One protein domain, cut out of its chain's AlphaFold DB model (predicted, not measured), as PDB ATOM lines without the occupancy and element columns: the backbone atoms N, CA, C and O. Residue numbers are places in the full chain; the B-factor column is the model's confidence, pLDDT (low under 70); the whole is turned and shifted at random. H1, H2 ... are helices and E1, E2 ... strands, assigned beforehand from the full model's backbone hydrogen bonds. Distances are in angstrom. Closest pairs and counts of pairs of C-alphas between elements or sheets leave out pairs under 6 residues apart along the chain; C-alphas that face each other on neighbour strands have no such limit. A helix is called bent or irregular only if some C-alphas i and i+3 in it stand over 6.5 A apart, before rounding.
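Overview. This is residues 11 to 89 of the 457 residues of the protein "ATP/GTP-binding site" of Bacteroides caccae (UniProt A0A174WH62). Three small antiparallel sheets are loosely joined: the strip E1, E2, E3 and the hairpin E5 and E6 meet near Arg 16, while the pair E4 and E7 lies nearest the middle. H1 packs on E4, and H2 lies far from the middle. The 79 printed residues hold seven named strands and two named helices, in the order E1 E2 E3 E4 H1 E5 E6 H2 E7, class mixed. The whole is compact, with a radius of gyration of the C-alphas of 13.1 A and spans of 36 by 29 by 23 A.

Arrangement. Start with E1, residues 11 to 13, E2, 16 to 21, and E3, 24 to 27: a meander, each strand the antiparallel neighbour of the one before, in two hairpins. N 11 and O 18 are 2.8 A apart, N 19 and O 26 also 2.8 A. E3 runs on into E4, residues 30 to 34, at 79 degrees. E4 is antiparallel to E7, residues 83 to 87, with N 32 and O 85 2.9 A apart. H1, residues 46 to 49, is irregular, C-alphas 46 and 49 being 7.2 A apart; its closest C-alpha to E4 is Leu 49, 5.8 A from that of Ile 31. E5, residues 55 to 60, and E6, 63 to 67, form an antiparallel hairpin, with N 57 and O 65 2.9 A apart. The closest C-alphas of E2 and E5, Arg 16 and Ala 56, are 5.1 A apart. H2, residues 69 to 73, is apart from E4. H2 has its O i to N i+4 pair within hydrogen-bond range; H1 is too short for one, and its one O i to N i+3 pair is not within range.

Along the chain. Find C-alpha 11 at (232.225, 319.629, 216.342), where E1 begins. E2 measures 16.0 A, E5 15.6 A. E7 ends at C-alpha 87, (217.105, 317.600, 215.513).

Size, cuts and confidence. The C-alphas of Gly 23 and Asn 74, the two farthest apart, are 38.4 A apart. The printed part has no cut. The link from E4 to H1 is long. Residues 49 to 52 have pLDDT under 70.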
ATOM      1  N   ILE A  11     231.252 318.863 215.568       97.25
ATOM      2  CA  ILE A  11     232.225 319.629 216.342       97.25
ATOM      3  C   ILE A  11     231.551 320.203 217.590       97.25
ATOM      4  O   ILE A  11     230.324 320.332 217.654       97.25
ATOM      5  N   ILE A  12     232.363 320.590 218.573       97.25
ATOM      6  CA  ILE A  12     231.920 321.441 219.676       97.25
ATOM      7  C   ILE A  12     232.386 322.867 219.393       97.25
ATOM      8  O   ILE A  12     233.582 323.150 219.410       97.25
ATOM      9  N   GLU A  13     231.448 323.775 219.146       95.25
ATOM     10  CA  GLU A  13     231.730 325.183 218.851       95.25
ATOM     11  C   GLU A  13     230.979 326.063 219.850       95.25
ATOM     12  O   GLU A  13     229.773 325.912 220.019       95.25
ATOM     13  N   ASN A  14     231.676 326.965 220.551       93.94
ATOM     14  CA  ASN A  14     231.073 327.842 221.566       93.94
ATOM     15  C   ASN A  14     230.214 327.080 222.596       93.94
ATOM     16  O   ASN A  14     229.126 327.520 222.966       93.94
ATOM     17  N   LYS A  15     230.713 325.913 223.033       94.31
ATOM     18  CA  LYS A  15     230.018 324.964 223.919       94.31
ATOM     19  C   LYS A  15     228.698 324.416 223.363       94.31
ATOM     20  O   LYS A  15     227.843 323.989 224.129       94.31
ATOM     21  N   ARG A  16     228.500 324.405 222.047       93.88
ATOM     22  CA  ARG A  16     227.322 323.821 221.397       93.88
ATOM     23  C   ARG A  16     227.714 322.634 220.541       93.88
ATOM     24  O   ARG A  16     228.794 322.615 219.959       93.88
ATOM     25  N   LEU A  17     226.824 321.645 220.502       95.50
ATOM     26  CA  LEU A  17     226.958 320.497 219.620       95.50
ATOM     27  C   LEU A  17     226.477 320.921 218.235       95.50
ATOM     28  O   LEU A  17     225.300 321.241 218.049       95.50
ATOM     29  N   THR A  18     227.404 320.923 217.287       96.06
ATOM     30  CA  THR A  18     227.167 321.380 215.922       96.06
ATOM     31  C   THR A  18     227.538 320.260 214.964       96.06
ATOM     32  O   THR A  18     228.696 319.854 214.904       96.06
ATOM     33  N   PHE A  19     226.562 319.758 214.214       96.12
ATOM     34  CA  PHE A  19     226.791 318.786 213.147       96.12
ATOM     35  C   PHE A  19     227.410 319.477 211.937       96.12
ATOM     36  O   PHE A  19     227.112 320.644 211.676       96.12
ATOM     37  N   VAL A  20     228.288 318.782 211.221       96.38
ATOM     38  CA  VAL A  20     229.059 319.359 210.111       96.38
ATOM     39  C   VAL A  20     229.030 318.455 208.889       96.38
ATOM     40  O   VAL A  20     228.960 317.238 209.009       96.38
ATOM     41  N   GLY A  21     229.133 319.047 207.708       92.56
ATOM     42  CA  GLY A  21     229.296 318.333 206.448       92.56
ATOM     43  C   GLY A  21     230.005 319.203 205.419       92.56
ATOM     44  O   GLY A  21     230.588 320.236 205.753       92.56
ATOM     45  N   GLU A  22     229.981 318.788 204.156       92.75
ATOM     46  CA  GLU A  22     230.607 319.549 203.075       92.75
ATOM     47  C   GLU A  22     229.907 320.905 202.888       92.75
ATOM     48  O   GLU A  22     228.766 320.974 202.444       92.75
ATOM     49  N   GLY A  23     230.588 321.993 203.263       92.00
ATOM     50  CA  GLY A  23     230.097 323.363 203.079       92.00
ATOM     51  C   GLY A  23     229.002 323.814 204.052       92.00
ATOM     52  O   GLY A  23     228.528 324.942 203.926       92.00
ATOM     53  N   TRP A  24     228.615 322.996 205.036       92.62
ATOM     54  CA  TRP A  24     227.559 323.345 205.990       92.62
ATOM     55  C   TRP A  24     227.882 322.920 207.425       92.62
ATOM     56  O   TRP A  24     228.632 321.977 207.686       92.62
ATOM     57  N   LYS A  25     227.271 323.630 208.374       95.38
ATOM     58  CA  LYS A  25     227.223 323.256 209.788       95.38
ATOM     59  C   LYS A  25     225.862 323.611 210.372       95.38
ATOM     60  O   LYS A  25     225.265 324.603 209.960       95.38
ATOM     61  N   SER A  26     225.370 322.823 211.322       94.19
ATOM     62  CA  SER A  26     224.073 323.063 211.947       94.19
ATOM     63  C   SER A  26     224.039 322.687 213.422       94.19
ATOM     64  O   SER A  26     224.448 321.596 213.817       94.19
ATOM     65  N   GLY A  27     223.550 323.614 214.243       93.25
ATOM     66  CA  GLY A  27     223.418 323.420 215.681       93.25
ATOM     67  C   GLY A  27     222.197 322.575 216.038       93.25
ATOM     68  O   GLY A  27     221.119 322.746 215.467       93.25
ATOM     69  N   LEU A  28     222.358 321.701 217.030       92.25
ATOM     70  CA  LEU A  28     221.254 320.968 217.649       92.25
ATOM     71  C   LEU A  28     220.273 321.933 218.336       92.25
ATOM     72  O   LEU A  28     220.685 322.724 219.191       92.25
ATOM     73  N   TRP A  29     218.981 321.811 218.015       88.75
ATOM     74  CA  TRP A  29     217.910 322.657 218.555       88.75
ATOM     75  C   TRP A  29     216.750 321.892 219.225       88.75
ATOM     76  O   TRP A  29     216.001 322.499 219.995       88.75
ATOM     77  N   SER A  30     216.597 320.577 219.005       89.12
ATOM     78  CA  SER A  30     215.644 319.726 219.746       89.12
ATOM     79  C   SER A  30     216.096 318.263 219.820       89.12
ATOM     80  O   SER A  30     216.888 317.813 219.003       89.12
ATOM     81  N   ILE A  31     215.594 317.506 220.796       90.44
ATOM     82  CA  ILE A  31     215.914 316.086 220.991       90.44
ATOM     83  C   ILE A  31     214.614 315.306 221.154       90.44
ATOM     84  O   ILE A  31     213.799 315.644 222.010       90.44
ATOM     85  N   MET A  32     214.474 314.233 220.381       92.88
ATOM     86  CA  MET A  32     213.410 313.242 220.526       92.88
ATOM     87  C   MET A  32     213.975 311.945 221.112       92.88
ATOM     88  O   MET A  32     215.132 311.601 220.860       92.88
ATOM     89  N   GLN A  33     213.161 311.221 221.880       94.00
ATOM     90  CA  GLN A  33     213.546 309.949 222.493       94.00
ATOM     91  C   GLN A  33     212.804 308.793 221.857       94.00
ATOM     92  O   GLN A  33     211.577 308.813 221.784       94.00
ATOM     93  N   PHE A  34     213.560 307.783 221.461       95.44
ATOM     94  CA  PHE A  34     213.057 306.584 220.828       95.44
ATOM     95  C   PHE A  34     213.421 305.367 221.671       95.44
ATOM     96  O   PHE A  34     214.521 305.264 222.225       95.44
ATOM     97  N   ASP A  35     212.465 304.455 221.771       95.69
ATOM     98  CA  ASP A  35     212.653 303.144 222.358       95.69
ATOM     99  C   ASP A  35     213.634 302.321 221.501       95.69
ATOM    100  O   ASP A  35     213.490 302.292 220.274       95.69
ATOM    101  N   PRO A  36     214.652 301.680 222.097       94.75
ATOM    102  CA  PRO A  36     215.675 300.971 221.337       94.75
ATOM    103  C   PRO A  36     215.198 299.656 220.706       94.75
ATOM    104  O   PRO A  36     215.872 299.161 219.807       94.75
ATOM    105  N   GLU A  37     214.081 299.081 221.160       94.25
ATOM    106  CA  GLU A  37     213.576 297.799 220.653       94.25
ATOM    107  C   GLU A  37     212.484 298.007 219.602       94.25
ATOM    108  O   GLU A  37     212.510 297.402 218.531       94.25
ATOM    109  N   THR A  38     211.532 298.889 219.896       95.19
ATOM    110  CA  THR A  38     210.364 299.154 219.040       95.19
ATOM    111  C   THR A  38     210.586 300.298 218.055       95.19
ATOM    112  O   THR A  38     209.856 300.410 217.073       95.19
ATOM    113  N   HIS A  39     211.570 301.169 218.307       95.44
ATOM    114  CA  HIS A  39     211.748 302.446 217.607       95.44
ATOM    115  C   HIS A  39     210.507 303.353 217.658       95.44
ATOM    116  O   HIS A  39     210.314 304.211 216.793       95.44
ATOM    117  N   PHE A  40     209.666 303.197 218.680       96.75
ATOM    118  CA  PHE A  40     208.590 304.138 218.950       96.75
ATOM    119  C   PHE A  40     209.113 305.340 219.723       96.75
ATOM    120  O   PHE A  40     210.059 305.226 220.505       96.75
ATOM    121  N   VAL A  41     208.498 306.505 219.525       95.81
ATOM    122  CA  VAL A  41     208.746 307.643 220.415       95.81
ATOM    123  C   VAL A  41     208.334 307.225 221.825       95.81
ATOM    124  O   VAL A  41     207.237 306.707 222.030       95.81
ATOM    125  N   LEU A  42     209.212 307.437 222.805       95.06
ATOM    126  CA  LEU A  42     208.923 307.048 224.183       95.06
ATOM    127  C   LEU A  42     207.700 307.811 224.726       95.06
ATOM    128  O   LEU A  42     207.574 309.022 224.489       95.06
ATOM    129  N   PRO A  43     206.823 307.154 225.505       94.31
ATOM    130  CA  PRO A  43     205.607 307.775 226.011       94.31
ATOM    131  C   PRO A  43     205.915 308.957 226.937       94.31
ATOM    132  O   PRO A  43     206.856 308.933 227.732       94.31
ATOM    133  N   ASN A  44     205.088 309.997 226.851       92.62
ATOM    134  CA  ASN A  44     205.156 311.250 227.596       92.62
ATOM    135  C   ASN A  44     206.493 312.000 227.436       92.62
ATOM    136  O   ASN A  44     206.896 312.782 228.305       92.62
ATOM    137  N   THR A  45     207.198 311.779 226.324       91.44
ATOM    138  CA  THR A  45     208.462 312.472 226.051       91.44
ATOM    139  C   THR A  45     208.292 313.621 225.071       91.44
ATOM    140  O   THR A  45     208.804 314.700 225.368       91.44
ATOM    141  N   GLY A  46     207.521 313.436 223.993       88.88
ATOM    142  CA  GLY A  46     207.180 314.465 223.005       88.88
ATOM    143  C   GLY A  46     208.312 315.453 222.694       88.88
ATOM    144  O   GLY A  46     209.488 315.096 222.654       88.88
ATOM    145  N   ASP A  47     207.957 316.733 222.575       85.50
ATOM    146  CA  ASP A  47     208.925 317.838 222.477       85.50
ATOM    147  C   ASP A  47     209.473 318.285 223.868       85.50
ATOM    148  O   ASP A  47     210.250 319.241 223.978       85.50
ATOM    149  N   ASN A  48     209.124 317.592 224.970       73.25
ATOM    150  CA  ASN A  48     209.441 318.002 226.355       73.25
ATOM    151  C   ASN A  48     210.937 317.906 226.700       73.25
ATOM    152  O   ASN A  48     211.408 318.489 227.689       73.25
ATOM    153  N   LEU A  49     211.723 317.195 225.893       67.56
ATOM    154  CA  LEU A  49     213.177 317.163 225.998       67.56
ATOM    155  C   LEU A  49     213.888 318.288 225.243       67.56
ATOM    156  O   LEU A  49     215.098 318.211 225.120       67.56
ATOM    157  N   GLY A  50     213.220 319.364 224.813       59.19
ATOM    158  CA  GLY A  50     213.876 320.542 224.225       59.19
ATOM    159  C   GLY A  50     214.974 321.164 225.112       59.19
ATOM    160  O   GLY A  50     214.737 322.143 225.822       59.19
ATOM    161  N   TRP A  51     216.182 320.596 225.091       65.19
ATOM    162  CA  TRP A  51     217.416 321.145 225.644       65.19
ATOM    163  C   TRP A  51     217.829 322.263 224.696       65.19
ATOM    164  O   TRP A  51     218.621 322.069 223.782       65.19
ATOM    165  N   ARG A  52     217.204 323.430 224.849       66.44
ATOM    166  CA  ARG A  52     217.552 324.636 224.088       66.44
ATOM    167  C   ARG A  52     218.716 325.385 224.757       66.44
ATOM    168  O   ARG A  52     219.679 325.734 224.068       66.44
ATOM    169  N   PRO A  53     218.728 325.575 226.092       75.00
ATOM    170  CA  PRO A  53     219.931 325.987 226.806       75.00
ATOM    171  C   PRO A  53     220.723 324.749 227.254       75.00
ATOM    172  O   PRO A  53     220.302 324.038 228.155       75.00
ATOM    173  N   TYR A  54     221.865 324.483 226.625       89.50
ATOM    174  CA  TYR A  54     222.787 323.433 227.055       89.50
ATOM    175  C   TYR A  54     224.230 323.827 226.747       89.50
ATOM    176  O   TYR A  54     224.482 324.513 225.755       89.50
ATOM    177  N   ASP A  55     225.153 323.329 227.559       92.75
ATOM    178  CA  ASP A  55     226.577 323.273 227.247       92.75
ATOM    179  C   ASP A  55     226.912 321.854 226.762       92.75
ATOM    180  O   ASP A  55     226.455 320.863 227.333       92.75
ATOM    181  N   ALA A  56     227.706 321.739 225.704       94.69
ATOM    182  CA  ALA A  56     228.214 320.482 225.173       94.69
ATOM    183  C   ALA A  56     229.727 320.391 225.377       94.69
ATOM    184  O   ALA A  56     230.462 321.337 225.090       94.69
ATOM    185  N   ILE A  57     230.184 319.236 225.858       96.31
ATOM    186  CA  ILE A  57     231.599 318.912 226.046       96.31
ATOM    187  C   ILE A  57     231.841 317.514 225.486       96.31
ATOM    188  O   ILE A  57     231.181 316.555 225.891       96.31
ATOM    189  N   GLU A  58     232.807 317.385 224.585       97.06
ATOM    190  CA  GLU A  58     233.301 316.078 224.169       97.06
ATOM    191  C   GLU A  58     234.244 315.529 225.245       97.06
ATOM    192  O   GLU A  58     235.275 316.119 225.556       97.06
ATOM    193  N   VAL A  59     233.858 314.410 225.859       97.69
ATOM    194  CA  VAL A  59     234.636 313.754 226.920       97.69
ATOM    195  C   VAL A  59     235.763 312.915 226.313       97.69
ATOM    196  O   VAL A  59     236.864 312.848 226.852       97.69
ATOM    197  N   LYS A  60     235.465 312.256 225.193       97.12
ATOM    198  CA  LYS A  60     236.383 311.528 224.308       97.12
ATOM    199  C   LYS A  60     235.714 311.410 222.928       97.12
ATOM    200  O   LYS A  60     234.499 311.608 222.879       97.12
ATOM    201  N   PRO A  61     236.438 311.049 221.851       95.81
ATOM    202  CA  PRO A  61     235.856 310.940 220.514       95.81
ATOM    203  C   PRO A  61     234.540 310.151 220.498       95.81
ATOM    204  O   PRO A  61     234.506 308.998 220.933       95.81
ATOM    205  N   GLY A  62     233.460 310.791 220.042       96.62
ATOM    206  CA  GLY A  62     232.118 310.203 219.961       96.62
ATOM    207  C   GLY A  62     231.332 310.140 221.277       96.62
ATOM    208  O   GLY A  62     230.188 309.701 221.271       96.62
ATOM    209  N   LEU A  63     231.886 310.578 222.413       97.81
ATOM    210  CA  LEU A  63     231.178 310.647 223.697       97.81
ATOM    211  C   LEU A  63     230.988 312.106 224.117       97.81
ATOM    212  O   LEU A  63     231.895 312.738 224.663       97.81
ATOM    213  N   VAL A  64     229.772 312.617 223.932       96.44
ATOM    214  CA  VAL A  64     229.413 314.005 224.244       96.44
ATOM    215  C   VAL A  64     228.574 314.065 225.514       96.44
ATOM    216  O   VAL A  64     227.543 313.397 225.645       96.44
ATOM    217  N   ARG A  65     228.986 314.899 226.466       93.56
ATOM    218  CA  ARG A  65     228.152 315.312 227.593       93.56
ATOM    219  C   ARG A  65     227.413 316.578 227.198       93.56
ATOM    220  O   ARG A  65     228.048 317.585 226.902       93.56
ATOM    221  N   LEU A  66     226.088 316.526 227.243       91.38
ATOM    222  CA  LEU A  66     225.286 317.736 227.321       91.38
ATOM    223  C   LEU A  66     225.015 318.034 228.796       91.38
ATOM    224  O   LEU A  66     224.722 317.107 229.555       91.38
ATOM    225  N   ALA A  67     225.056 319.306 229.168       88.56
ATOM    226  CA  ALA A  67     224.730 319.812 230.494       88.56
ATOM    227  C   ALA A  67     223.681 320.926 230.378       88.56
ATOM    228  O   ALA A  67     223.899 321.922 229.690       88.56
ATOM    229  N   ASP A  68     222.547 320.767 231.058       85.69
ATOM    230  CA  ASP A  68     221.550 321.822 231.277       85.69
ATOM    231  C   ASP A  68     221.330 321.914 232.795       85.69
ATOM    232  O   ASP A  68     220.671 321.030 233.357       85.69
ATOM    233  N   PRO A  69     221.845 322.957 233.477       79.25
ATOM    234  CA  PRO A  69     221.760 323.072 234.931       79.25
ATOM    235  C   PRO A  69     220.333 322.953 235.481       79.25
ATOM    236  O   PRO A  69     220.127 322.411 236.567       79.25
ATOM    237  N   LYS A  70     219.317 323.416 234.734       80.19
ATOM    238  CA  LYS A  70     217.915 323.310 235.170       80.19
ATOM    239  C   LYS A  70     217.428 321.864 235.127       80.19
ATOM    240  O   LYS A  70     216.672 321.442 236.002       80.19
ATOM    241  N   ARG A  71     217.830 321.096 234.114       78.44
ATOM    242  CA  ARG A  71     217.460 319.677 233.995       78.44
ATOM    243  C   ARG A  71     218.291 318.783 234.901       78.44
ATOM    244  O   ARG A  71     217.737 317.818 235.415       78.44
ATOM    245  N   GLU A  72     219.546 319.141 235.159       81.00
ATOM    246  CA  GLU A  72     220.390 318.530 236.192       81.00
ATOM    247  C   GLU A  72     219.753 318.660 237.572       81.00
ATOM    248  O   GLU A  72     219.558 317.646 238.244       81.00
ATOM    249  N   ALA A  73     219.313 319.865 237.944       79.44
ATOM    250  CA  ALA A  73     218.612 320.094 239.206       79.44
ATOM    251  C   ALA A  73     217.328 319.248 239.330       79.44
ATOM    252  O   ALA A  73     217.050 318.689 240.389       79.44
ATOM    253  N   ASN A  74     216.577 319.102 238.234       80.69
ATOM    254  CA  ASN A  74     215.313 318.357 238.203       80.69
ATOM    255  C   ASN A  74     215.462 316.867 237.838       80.69
ATOM    256  O   ASN A  74     214.455 316.169 237.738       80.69
ATOM    257  N   LYS A  75     216.691 316.387 237.597       79.75
ATOM    258  CA  LYS A  75     217.025 315.013 237.176       79.75
ATOM    259  C   LYS A  75     216.207 314.484 235.983       79.75
ATOM    260  O   LYS A  75     215.886 313.301 235.921       79.75
ATOM    261  N   ARG A  76     215.869 315.350 235.022       79.19
ATOM    262  CA  ARG A  76     215.079 314.987 233.827       79.19
ATOM    263  C   ARG A  76     215.990 314.594 232.661       79.19
ATOM    264  O   ARG A  76     216.233 315.410 231.769       79.19
ATOM    265  N   PHE A  77     216.470 313.353 232.678       83.25
ATOM    266  CA  PHE A  77     217.347 312.779 231.651       83.25
ATOM    267  C   PHE A  77     216.723 311.539 231.001       83.25
ATOM    268  O   PHE A  77     216.003 310.814 231.689       83.25
ATOM    269  N   PRO A  78     217.027 311.270 229.716       88.38
ATOM    270  CA  PRO A  78     216.788 309.958 229.122       88.38
ATOM    271  C   PRO A  78     217.405 308.837 229.960       88.38
ATOM    272  O   PRO A  78     218.474 309.016 230.553       88.38
ATOM    273  N   ALA A  79     216.760 307.672 229.966       90.12
ATOM    274  CA  ALA A  79     217.344 306.479 230.563       90.12
ATOM    275  C   ALA A  79     218.576 306.023 229.748       90.12
ATOM    276  O   ALA A  79     218.626 306.216 228.529       90.12
ATOM    277  N   PRO A  80     219.595 305.413 230.382       93.12
ATOM    278  CA  PRO A  80     220.670 304.757 229.642       93.12
ATOM    279  C   PRO A  80     220.111 303.726 228.648       93.12
ATOM    280  O   PRO A  80     219.227 302.951 229.001       93.12
ATOM    281  N   GLY A  81     220.623 303.725 227.415       94.19
ATOM    282  CA  GLY A  81     220.151 302.855 226.328       94.19
ATOM    283  C   GLY A  81     219.052 303.457 225.442       94.19
ATOM    284  O   GLY A  81     218.827 302.948 224.350       94.19
ATOM    285  N   THR A  82     218.413 304.562 225.845       95.19
ATOM    286  CA  THR A  82     217.461 305.292 224.989       95.19
ATOM    287  C   THR A  82     218.147 305.832 223.731       95.19
ATOM    288  O   THR A  82     219.216 306.445 223.814       95.19
ATOM    289  N   ILE A  83     217.504 305.676 222.569       95.25
ATOM    290  CA  ILE A  83     217.970 306.275 221.317       95.25
ATOM    291  C   ILE A  83     217.552 307.747 221.290       95.25
ATOM    292  O   ILE A  83     216.390 308.084 221.515       95.25
ATOM    293  N   LEU A  84     218.503 308.637 221.003       94.12
ATOM    294  CA  LEU A  84     218.253 310.071 220.884       94.12
ATOM    295  C   LEU A  84     218.324 310.496 219.423       94.12
ATOM    296  O   LEU A  84     219.365 310.368 218.783       94.12
ATOM    297  N   VAL A  85     217.230 311.058 218.919       94.06
ATOM    298  CA  VAL A  85     217.211 311.732 217.621       94.06
ATOM    299  C   VAL A  85     217.461 313.216 217.855       94.06
ATOM    300  O   VAL A  85     216.672 313.906 218.501       94.06
ATOM    301  N   LEU A  86     218.592 313.695 217.347       92.94
ATOM    302  CA  LEU A  86     219.111 315.041 217.571       92.94
ATOM    303  C   LEU A  86     218.691 315.930 216.395       92.94
ATOM    304  O   LEU A  86     219.297 315.876 215.330       92.94
ATOM    305  N   ARG A  87     217.631 316.725 216.568       92.12
ATOM    306  CA  ARG A  87     217.105 317.600 215.513       92.12
ATOM    307  C   ARG A  87     217.997 318.828 215.341       92.12
ATOM    308  O   ARG A  87     218.250 319.576 216.289       92.12
ATOM    309  N   HIS A  88     218.455 319.017 214.114       92.06
ATOM    310  CA  HIS A  88     219.254 320.140 213.646       92.06
ATOM    311  C   HIS A  88     218.809 320.490 212.218       92.06
ATOM    312  O   HIS A  88     217.969 319.799 211.648       92.06
ATOM    313  N   SER A  89     219.408 321.523 211.632       89.62
ATOM    314  CA  SER A  89     219.093 322.057 210.298       89.62
ATOM    315  C   SER A  89     217.701 322.684 210.191       89.62
ATOM    316  O   SER A  89     216.893 322.628 211.117       89.62
TER     317      SER A  89